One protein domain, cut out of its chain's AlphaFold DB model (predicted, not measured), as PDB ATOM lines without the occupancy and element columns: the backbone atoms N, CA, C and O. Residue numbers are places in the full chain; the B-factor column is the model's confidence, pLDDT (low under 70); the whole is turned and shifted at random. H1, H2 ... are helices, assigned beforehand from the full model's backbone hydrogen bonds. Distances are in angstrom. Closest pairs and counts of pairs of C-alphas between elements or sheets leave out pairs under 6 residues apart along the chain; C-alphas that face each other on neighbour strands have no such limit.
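AT A GLANCE: This is residues 4 to 78 of the 81 residues of an uncharacterized protein of Massilia oculi (UniProt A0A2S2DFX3). One long helix, H2, makes the spine of a thin, open rod, with the first residues of H1 packed on its first half, the short H3 packed on its second half, and a tail, residues 69 to 78, sticking out. H1 runs away from H2, and a long loop, residues 16 to 27, leads from its last residue back to where H2 begins. The printed part has 75 residues, with three named helices in the order H1, H2, H3 and no named strand; the class is all helix. It is extended, with a radius of gyration of the C-alphas of 18.3 A and spans of 62 by 24 by 16 A.

HOW THE PARTS SIT: H1, residues 4 to 15, touches H2, residues 28 to 50, with residues 4 to 7 alone, and H2 meets that touch with residues 31 to 38 alone. Their closest C-alphas, those of Tyr 6 and Cys 35, are 5.7 A apart. The two run opposite ways at a steep tilt of 59 degrees. H2 touches H3, residues 60 to 66, with its residues 41 to 49 alone; the closest C-alphas, those of Ala 45 and Leu 60, are 6.4 A apart. These two run the same way at a shallow tilt of 30 degrees. H1 and H3 are apart. Every O i to N i+4 pair is within hydrogen-bond range in H1 and H2, and 2 of 3 are in H3.

IN THESE COORDINATES: H1 begins at C-alpha 4, (274.981, 295.610, 318.059), and is 16.3 A long. H2 is 33.2 A long. H3 is 10.2 A long and ends at C-alpha 66, (295.509, 296.725, 295.980).

THE WHOLE: The C-alphas farthest apart, those of Val 22 and Leu 77, are 62.5 A apart. The printed part has no cut. The link from H1 to H2 is long, with 12 residues; that from H2 to H3 is short. Residues 69 to 78 stand free; the body without them spans 48 by 22 by 16 A. The mean pLDDT of the printed part is 84.4, and residues 19 to 23 and 72 to 78 are under 70.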
ATOM      1  N   THR A   4     275.926 294.725 317.361       88.69
ATOM      2  CA  THR A   4     274.981 295.610 318.059       88.69
ATOM      3  C   THR A   4     275.236 297.082 317.749       88.69
ATOM      4  O   THR A   4     274.282 297.837 317.583       88.69
ATOM      5  N   HIS A   5     276.495 297.486 317.582       90.62
ATOM      6  CA  HIS A   5     276.848 298.859 317.236       90.62
ATOM      7  C   HIS A   5     276.242 299.271 315.887       90.62
ATOM      8  O   HIS A   5     275.514 300.261 315.812       90.62
ATOM      9  N   TYR A   6     276.440 298.463 314.841       92.31
ATOM     10  CA  TYR A   6     275.853 298.742 313.527       92.31
ATOM     11  C   TYR A   6     274.342 298.710 313.528       92.31
ATOM     12  O   TYR A   6     273.717 299.536 312.870       92.31
ATOM     13  N   ARG A   7     273.745 297.782 314.277       91.50
ATOM     14  CA  ARG A   7     272.289 297.706 314.383       91.50
ATOM     15  C   ARG A   7     271.718 299.028 314.891       91.50
ATOM     16  O   ARG A   7     270.782 299.557 314.300       91.50
ATOM     17  N   HIS A   8     272.320 299.589 315.940       88.75
ATOM     18  CA  HIS A   8     271.927 300.891 316.474       88.75
ATOM     19  C   HIS A   8     272.162 302.028 315.472       88.75
ATOM     20  O   HIS A   8     271.276 302.867 315.304       88.75
ATOM     21  N   LEU A   9     273.313 302.053 314.790       90.19
ATOM     22  CA  LEU A   9     273.613 303.077 313.784       90.19
ATOM     23  C   LEU A   9     272.630 303.049 312.612       90.19
ATOM     24  O   LEU A   9     272.107 304.097 312.244       90.19
ATOM     25  N   ILE A  10     272.343 301.869 312.057       90.81
ATOM     26  CA  ILE A  10     271.431 301.706 310.917       90.81
ATOM     27  C   ILE A  10     270.012 302.103 311.313       90.81
ATOM     28  O   ILE A  10     269.392 302.903 310.616       90.81
ATOM     29  N   VAL A  11     269.506 301.596 312.445       88.62
ATOM     30  CA  VAL A  11     268.166 301.968 312.924       88.62
ATOM     31  C   VAL A  11     268.090 303.479 313.102       88.62
ATOM     32  O   VAL A  11     267.208 304.101 312.523       88.62
ATOM     33  N   ARG A  12     269.058 304.091 313.797       86.00
ATOM     34  CA  ARG A  12     269.090 305.543 314.013       86.00
ATOM     35  C   ARG A  12     269.183 306.336 312.706       86.00
ATOM     36  O   ARG A  12     268.536 307.371 312.595       86.00
ATOM     37  N   ALA A  13     269.961 305.875 311.729       87.31
ATOM     38  CA  ALA A  13     270.092 306.540 310.434       87.31
ATOM     39  C   ALA A  13     268.776 306.520 309.641       87.31
ATOM     40  O   ALA A  13     268.427 307.515 309.011       87.31
ATOM     41  N   VAL A  14     268.026 305.416 309.706       86.12
ATOM     42  CA  VAL A  14     266.757 305.254 308.981       86.12
ATOM     43  C   VAL A  14     265.588 305.925 309.712       86.12
ATOM     44  O   VAL A  14     264.733 306.538 309.076       86.12
ATOM     45  N   THR A  15     265.530 305.838 311.044       84.12
ATOM     46  CA  THR A  15     264.407 306.369 311.841       84.12
ATOM     47  C   THR A  15     264.628 307.797 312.345       84.12
ATOM     48  O   THR A  15     263.694 308.425 312.853       84.12
ATOM     49  N   GLY A  16     265.854 308.320 312.250       81.31
ATOM     50  CA  GLY A  16     266.253 309.593 312.849       81.31
ATOM     51  C   GLY A  16     266.137 309.574 314.379       81.31
ATOM     52  O   GLY A  16     266.425 308.572 315.030       81.31
ATOM     53  N   ASN A  17     265.667 310.683 314.960       74.50
ATOM     54  CA  ASN A  17     265.425 310.833 316.405       74.50
ATOM     55  C   ASN A  17     264.015 310.388 316.852       74.50
ATOM     56  O   ASN A  17     263.554 310.775 317.926       74.50
ATOM     57  N   ARG A  18     263.279 309.627 316.034       70.62
ATOM     58  CA  ARG A  18     261.908 309.224 316.382       70.62
ATOM     59  C   ARG A  18     261.910 308.088 317.420       70.62
ATOM     60  O   ARG A  18     262.795 307.235 317.371       70.62
ATOM     61  N   PRO A  19     260.927 308.033 318.340       65.69
ATOM     62  CA  PRO A  19     260.868 306.988 319.361       65.69
ATOM     63  C   PRO A  19     260.716 305.596 318.735       65.69
ATOM     64  O   PRO A  19     259.917 305.417 317.817       65.69
ATOM     65  N   ALA A  20     261.405 304.593 319.287       60.94
ATOM     66  CA  ALA A  20     261.366 303.206 318.803       60.94
ATOM     67  C   ALA A  20     259.951 302.587 318.794       60.94
ATOM     68  O   ALA A  20     259.680 301.676 318.020       60.94
ATOM     69  N   MET A  21     259.027 303.111 319.608       63.69
ATOM     70  CA  MET A  21     257.616 302.700 319.610       63.69
ATOM     71  C   MET A  21     256.887 303.040 318.301       63.69
ATOM     72  O   MET A  21     255.872 302.426 317.992       63.69
ATOM     73  N   VAL A  22     257.390 304.016 317.538       65.31
ATOM     74  CA  VAL A  22     256.752 304.519 316.310       65.31
ATOM     75  C   VAL A  22     257.200 303.730 315.077       65.31
ATOM     76  O   VAL A  22     256.453 303.637 314.107       65.31
ATOM     77  N   TRP A  23     258.399 303.135 315.104       67.38
ATOM     78  CA  TRP A  23     258.953 302.383 313.978       67.38
ATOM     79  C   TRP A  23     259.485 301.027 314.428       67.38
ATOM     80  O   TRP A  23     260.563 300.909 315.008       67.38
ATOM     81  N   ARG A  24     258.715 299.983 314.118       72.75
ATOM     82  CA  ARG A  24     259.123 298.593 314.316       72.75
ATOM     83  C   ARG A  24     260.074 298.181 313.194       72.75
ATOM     84  O   ARG A  24     259.779 298.391 312.021       72.75
ATOM     85  N   VAL A  25     261.188 297.538 313.547       80.88
ATOM     86  CA  VAL A  25     262.029 296.850 312.560       80.88
ATOM     87  C   VAL A  25     261.201 295.721 311.950       80.88
ATOM     88  O   VAL A  25     260.855 294.768 312.647       80.88
ATOM     89  N   ILE A  26     260.857 295.867 310.669       83.31
ATOM     90  CA  ILE A  26     259.980 294.936 309.947       83.31
ATOM     91  C   ILE A  26     260.655 293.568 309.818       83.31
ATOM     92  O   ILE A  26     260.033 292.549 310.099       83.31
ATOM     93  N   ASP A  27     261.947 293.558 309.474       87.81
ATOM     94  CA  ASP A  27     262.750 292.342 309.356       87.81
ATOM     95  C   ASP A  27     264.035 292.456 310.188       87.81
ATOM     96  O   ASP A  27     265.068 292.985 309.765       87.81
ATOM     97  N   GLY A  28     263.948 291.985 311.435       88.94
ATOM     98  CA  GLY A  28     265.072 291.998 312.367       88.94
ATOM     99  C   GLY A  28     266.209 291.067 311.951       88.94
ATOM    100  O   GLY A  28     267.366 291.405 312.200       88.94
ATOM    101  N   THR A  29     265.882 289.949 311.298       92.38
ATOM    102  CA  THR A  29     266.834 288.917 310.874       92.38
ATOM    103  C   THR A  29     267.643 289.372 309.666       92.38
ATOM    104  O   THR A  29     268.859 289.183 309.643       92.38
ATOM    105  N   ALA A  30     267.012 290.014 308.679       92.12
ATOM    106  CA  ALA A  30     267.732 290.613 307.560       92.12
ATOM    107  C   ALA A  30     268.688 291.714 308.036       92.12
ATOM    108  O   ALA A  30     269.850 291.732 307.625       92.12
ATOM    109  N   LEU A  31     268.237 292.580 308.953       92.50
ATOM    110  CA  LEU A  31     269.098 293.603 309.549       92.50
ATOM    111  C   LEU A  31     270.298 292.978 310.272       92.50
ATOM    112  O   LEU A  31     271.425 293.432 310.109       92.50
ATOM    113  N   ASP A  32     270.077 291.898 311.011       93.69
ATOM    114  CA  ASP A  32     271.143 291.177 311.697       93.69
ATOM    115  C   ASP A  32     272.190 290.597 310.739       93.69
ATOM    116  O   ASP A  32     273.385 290.766 310.990       93.69
ATOM    117  N   ARG A  33     271.765 289.999 309.618       96.00
ATOM    118  CA  ARG A  33     272.676 289.501 308.570       96.00
ATOM    119  C   ARG A  33     273.488 290.627 307.928       96.00
ATOM    120  O   ARG A  33     274.657 290.436 307.603       96.00
ATOM    121  N   ILE A  34     272.883 291.801 307.734       95.25
ATOM    122  CA  ILE A  34     273.590 292.989 307.235       95.25
ATOM    123  C   ILE A  34     274.654 293.420 308.248       95.25
ATOM    124  O   ILE A  34     275.806 293.617 307.869       95.25
ATOM    125  N   CYS A  35     274.302 293.519 309.531       95.88
ATOM    126  CA  CYS A  35     275.251 293.893 310.578       95.88
ATOM    127  C   CYS A  35     276.412 292.894 310.698       95.88
ATOM    128  O   CYS A  35     277.548 293.319 310.875       95.88
ATOM    129  N   GLU A  36     276.155 291.591 310.570       96.31
ATOM    130  CA  GLU A  36     277.205 290.561 310.548       96.31
ATOM    131  C   GLU A  36     278.158 290.746 309.365       96.31
ATOM    132  O   GLU A  36     279.372 290.765 309.551       96.31
ATOM    133  N   ARG A  37     277.623 290.984 308.159       95.56
ATOM    134  CA  ARG A  37     278.442 291.261 306.968       95.56
ATOM    135  C   ARG A  37     279.306 292.513 307.116       95.56
ATOM    136  O   ARG A  37     280.426 292.521 306.619       95.56
ATOM    137  N   LEU A  38     278.814 293.551 307.794       95.06
ATOM    138  CA  LEU A  38     279.595 294.763 308.066       95.06
ATOM    139  C   LEU A  38     280.758 294.491 309.030       95.06
ATOM    140  O   LEU A  38     281.873 294.928 308.762       95.06
ATOM    141  N   VAL A  39     280.520 293.723 310.101       94.75
ATOM    142  CA  VAL A  39     281.581 293.312 311.040       94.75
ATOM    143  C   VAL A  39     282.664 292.511 310.320       94.75
ATOM    144  O   VAL A  39     283.849 292.801 310.479       94.75
ATOM    145  N   GLU A  40     282.263 291.527 309.514       95.25
ATOM    146  CA  GLU A  40     283.200 290.710 308.737       95.25
ATOM    147  C   GLU A  40     283.999 291.555 307.735       95.25
ATOM    148  O   GLU A  40     285.204 291.360 307.584       95.25
ATOM    149  N   ALA A  41     283.364 292.537 307.092       92.44
ATOM    150  CA  ALA A  41     284.034 293.426 306.150       92.44
ATOM    151  C   ALA A  41     285.075 294.334 306.833       92.44
ATOM    152  O   ALA A  41     286.186 294.464 306.318       92.44
ATOM    153  N   GLU A  42     284.766 294.916 308.000       91.00
ATOM    154  CA  GLU A  42     285.761 295.662 308.791       91.00
ATOM    155  C   GLU A  42     286.942 294.779 309.173       91.00
ATOM    156  O   GLU A  42     288.094 295.159 308.964       91.00
ATOM    157  N   ARG A  43     286.663 293.573 309.674       92.12
ATOM    158  CA  ARG A  43     287.710 292.635 310.077       92.12
ATOM    159  C   ARG A  43     288.596 292.236 308.897       92.12
ATOM    160  O   ARG A  43     289.815 292.164 309.035       92.12
ATOM    161  N   ALA A  44     288.003 291.997 307.730       91.69
ATOM    162  CA  ALA A  44     288.754 291.725 306.512       91.69
ATOM    163  C   ALA A  44     289.646 292.915 306.124       91.69
ATOM    164  O   ALA A  44     290.812 292.715 305.786       91.69
ATOM    165  N   ALA A  45     289.134 294.146 306.223       91.12
ATOM    166  CA  ALA A  45     289.907 295.352 305.941       91.12
ATOM    167  C   ALA A  45     291.090 295.519 306.911       91.12
ATOM    168  O   ALA A  45     292.199 295.800 306.463       91.12
ATOM    169  N   GLU A  46     290.883 295.282 308.209       91.12
ATOM    170  CA  GLU A  46     291.943 295.304 309.230       91.12
ATOM    171  C   GLU A  46     293.048 294.285 308.918       91.12
ATOM    172  O   GLU A  46     294.233 294.617 308.954       91.12
ATOM    173  N   ILE A  47     292.675 293.054 308.548       92.62
ATOM    174  CA  ILE A  47     293.636 292.006 308.169       92.62
ATOM    175  C   ILE A  47     294.434 292.418 306.928       92.62
ATOM    176  O   ILE A  47     295.647 292.210 306.879       92.62
ATOM    177  N   LEU A  48     293.773 292.978 305.912       91.88
ATOM    178  CA  LEU A  48     294.436 293.419 304.684       91.88
ATOM    179  C   LEU A  48     295.404 294.578 304.952       91.88
ATOM    180  O   LEU A  48     296.552 294.517 304.513       91.88
ATOM    181  N   GLN A  49     294.993 295.562 305.749       91.06
ATOM    182  CA  GLN A  49     295.852 296.674 306.163       91.06
ATOM    183  C   GLN A  49     297.061 296.190 306.971       91.06
ATOM    184  O   GLN A  49     298.179 296.632 306.717       91.06
ATOM    185  N   ALA A  50     296.872 295.231 307.883       90.81
ATOM    186  CA  ALA A  50     297.970 294.622 308.637       90.81
ATOM    187  C   ALA A  50     298.973 293.878 307.737       90.81
ATOM    188  O   ALA A  50     300.151 293.781 308.071       90.81
ATOM    189  N   LYS A  51     298.526 293.385 306.577       91.69
ATOM    190  CA  LYS A  51     299.383 292.793 305.538       91.69
ATOM    191  C   LYS A  51     300.023 293.831 304.605       91.69
ATOM    192  O   LYS A  51     300.700 293.445 303.658       91.69
ATOM    193  N   GLY A  52     299.819 295.124 304.853       91.62
ATOM    194  CA  GLY A  52     300.350 296.220 304.039       91.62
ATOM    195  C   GLY A  52     299.459 296.627 302.862       91.62
ATOM    196  O   GLY A  52     299.852 297.486 302.074       91.62
ATOM    197  N   TYR A  53     298.258 296.054 302.733       91.56
ATOM    198  CA  TYR A  53     297.312 296.428 301.684       91.56
ATOM    199  C   TYR A  53     296.413 297.575 302.153       91.56
ATOM    200  O   TYR A  53     295.467 297.388 302.918       91.56
ATOM    201  N   GLY A  54     296.695 298.776 301.648       88.38
ATOM    202  CA  GLY A  54     295.904 299.977 301.910       88.38
ATOM    203  C   GLY A  54     296.252 300.686 303.219       88.38
ATOM    204  O   GLY A  54     297.239 300.387 303.884       88.38
ATOM    205  N   LYS A  55     295.435 301.683 303.567       87.88
ATOM    206  CA  LYS A  55     295.570 302.504 304.779       87.88
ATOM    207  C   LYS A  55     294.196 302.744 305.415       87.88
ATOM    208  O   LYS A  55     293.190 302.643 304.702       87.88
ATOM    209  N   PRO A  56     294.134 303.095 306.712       85.75
ATOM    210  CA  PRO A  56     292.882 303.469 307.356       85.75
ATOM    211  C   PRO A  56     292.131 304.545 306.562       85.75
ATOM    212  O   PRO A  56     292.734 305.495 306.063       85.75
ATOM    213  N   GLY A  57     290.813 304.384 306.447       83.25
ATOM    214  CA  GLY A  57     289.932 305.323 305.745       83.25
ATOM    215  C   GLY A  57     289.692 305.030 304.261       83.25
ATOM    216  O   GLY A  57     288.836 305.684 303.675       83.25
ATOM    217  N   LEU A  58     290.381 304.053 303.660       89.00
ATOM    218  CA  LEU A  58     290.004 303.549 302.335       89.00
ATOM    219  C   LEU A  58     288.718 302.719 302.403       89.00
ATOM    220  O   LEU A  58     288.464 302.002 303.377       89.00
ATOM    221  N   LEU A  59     287.934 302.773 301.332       90.44
ATOM    222  CA  LEU A  59     286.789 301.900 301.123       90.44
ATOM    223  C   LEU A  59     287.265 300.469 300.847       90.44
ATOM    224  O   LEU A  59     288.317 300.238 300.254       90.44
ATOM    225  N   LEU A  60     286.453 299.477 301.223       89.19
ATOM    226  CA  LEU A  60     286.816 298.061 301.077       89.19
ATOM    227  C   LEU A  60     287.174 297.662 299.640       89.19
ATOM    228  O   LEU A  60     288.088 296.869 299.441       89.19
ATOM    229  N   HIS A  61     286.475 298.204 298.641       89.88
ATOM    230  CA  HIS A  61     286.772 297.905 297.240       89.88
ATOM    231  C   HIS A  61     288.104 298.520 296.785       89.88
ATOM    232  O   HIS A  61     288.787 297.935 295.951       89.88
ATOM    233  N   GLU A  62     288.502 299.660 297.358       92.38
ATOM    234  CA  GLU A  62     289.804 300.281 297.098       92.38
ATOM    235  C   GLU A  62     290.922 299.438 297.713       92.38
ATOM    236  O   GLU A  62     291.926 299.183 297.058       92.38
ATOM    237  N   VAL A  63     290.725 298.932 298.938       91.19
ATOM    238  CA  VAL A  63     291.660 297.984 299.566       91.19
ATOM    239  C   VAL A  63     291.767 296.704 298.734       91.19
ATOM    240  O   VAL A  63     292.872 296.237 298.475       91.19
ATOM    241  N   ALA A  64     290.641 296.160 298.266       89.50
ATOM    242  CA  ALA A  64     290.619 294.951 297.446       89.50
ATOM    243  C   ALA A  64     291.368 295.123 296.113       89.50
ATOM    244  O   ALA A  64     292.030 294.187 295.673       89.50
ATOM    245  N   ALA A  65     291.319 296.308 295.499       91.38
ATOM    246  CA  ALA A  65     292.045 296.600 294.263       91.38
ATOM    247  C   ALA A  65     293.577 296.605 294.434       91.38
ATOM    248  O   ALA A  65     294.300 296.437 293.454       91.38
ATOM    249  N   LEU A  66     294.077 296.785 295.662       90.44
ATOM    250  CA  LEU A  66     295.509 296.725 295.980       90.44
ATOM    251  C   LEU A  66     296.008 295.294 296.194       90.44
ATOM    252  O   LEU A  66     297.216 295.060 296.172       90.44
ATOM    253  N   VAL A  67     295.102 294.346 296.442       89.94
ATOM    254  CA  VAL A  67     295.463 292.949 296.664       89.94
ATOM    255  C   VAL A  67     295.785 292.312 295.310       89.94
ATOM    256  O   VAL A  67     294.939 292.343 294.411       89.94
ATOM    257  N   PRO A  68     296.977 291.713 295.136       87.94
ATOM    258  CA  PRO A  68     297.315 290.991 293.921       87.94
ATOM    259  C   PRO A  68     296.264 289.925 293.623       87.94
ATOM    260  O   PRO A  68     295.826 289.199 294.519       87.94
ATOM    261  N   GLN A  69     295.876 289.809 292.354       82.75
ATOM    262  CA  GLN A  69     295.001 288.721 291.942       82.75
ATOM    263  C   GLN A  69     295.698 287.394 292.233       82.75
ATOM    264  O   GLN A  69     296.865 287.201 291.885       82.75
ATOM    265  N   PHE A  70     294.977 286.476 292.870       79.56
ATOM    266  CA  PHE A  70     295.478 285.128 293.059       79.56
ATOM    267  C   PHE A  70     295.653 284.475 291.683       79.56
ATOM    268  O   PHE A  70     294.673 284.141 291.020       79.56
ATOM    269  N   SER A  71     296.906 284.319 291.252       72.62
ATOM    270  CA  SER A  71     297.256 283.577 290.047       72.62
ATOM    271  C   SER A  71     297.784 282.202 290.461       72.62
ATOM    272  O   SER A  71     298.900 282.118 290.986       72.62
ATOM    273  N   PRO A  72     297.024 281.114 290.243       67.88
ATOM    274  CA  PRO A  72     297.429 279.774 290.671       67.88
ATOM    275  C   PRO A  72     298.717 279.267 289.992       67.88
ATOM    276  O   PRO A  72     299.281 278.279 290.443       67.88
ATOM    277  N   GLY A  73     299.213 279.938 288.942       59.34
ATOM    278  CA  GLY A  73     300.431 279.551 288.220       59.34
ATOM    279  C   GLY A  73     301.758 280.014 288.839       59.34
ATOM    280  O   GLY A  73     302.796 279.479 288.469       59.34
ATOM    281  N   ILE A  74     301.755 280.979 289.768       54.56
ATOM    282  CA  ILE A  74     302.998 281.536 290.349       54.56
ATOM    283  C   ILE A  74     303.409 280.783 291.627       54.56
ATOM    284  O   ILE A  74     304.595 280.645 291.905       54.56
ATOM    285  N   ALA A  75     302.448 280.210 292.363       55.72
ATOM    286  CA  ALA A  75     302.736 279.408 293.555       55.72
ATOM    287  C   ALA A  75     303.563 278.146 293.234       55.72
ATOM    288  O   ALA A  75     304.415 277.767 294.022       55.72
ATOM    289  N   ALA A  76     303.387 277.549 292.050       52.94
ATOM    290  CA  ALA A  76     304.128 276.353 291.639       52.94
ATOM    291  C   ALA A  76     305.617 276.603 291.310       52.94
ATOM    292  O   ALA A  76     306.379 275.648 291.211       52.94
ATOM    293  N   LEU A  77     306.034 277.862 291.118       55.12
ATOM    294  CA  LEU A  77     307.428 278.221 290.821       55.12
ATOM    295  C   LEU A  77     308.205 278.679 292.064       55.12
ATOM    296  O   LEU A  77     309.428 278.650 292.042       55.12
ATOM    297  N   ALA A  78     307.515 279.084 293.135       55.97
ATOM    298  CA  ALA A  78     308.143 279.535 294.379       55.97
ATOM    299  C   ALA A  78     308.612 278.382 295.291       55.97
ATOM    300  O   ALA A  78     309.359 278.628 296.230       55.97
TER     301      ALA A  78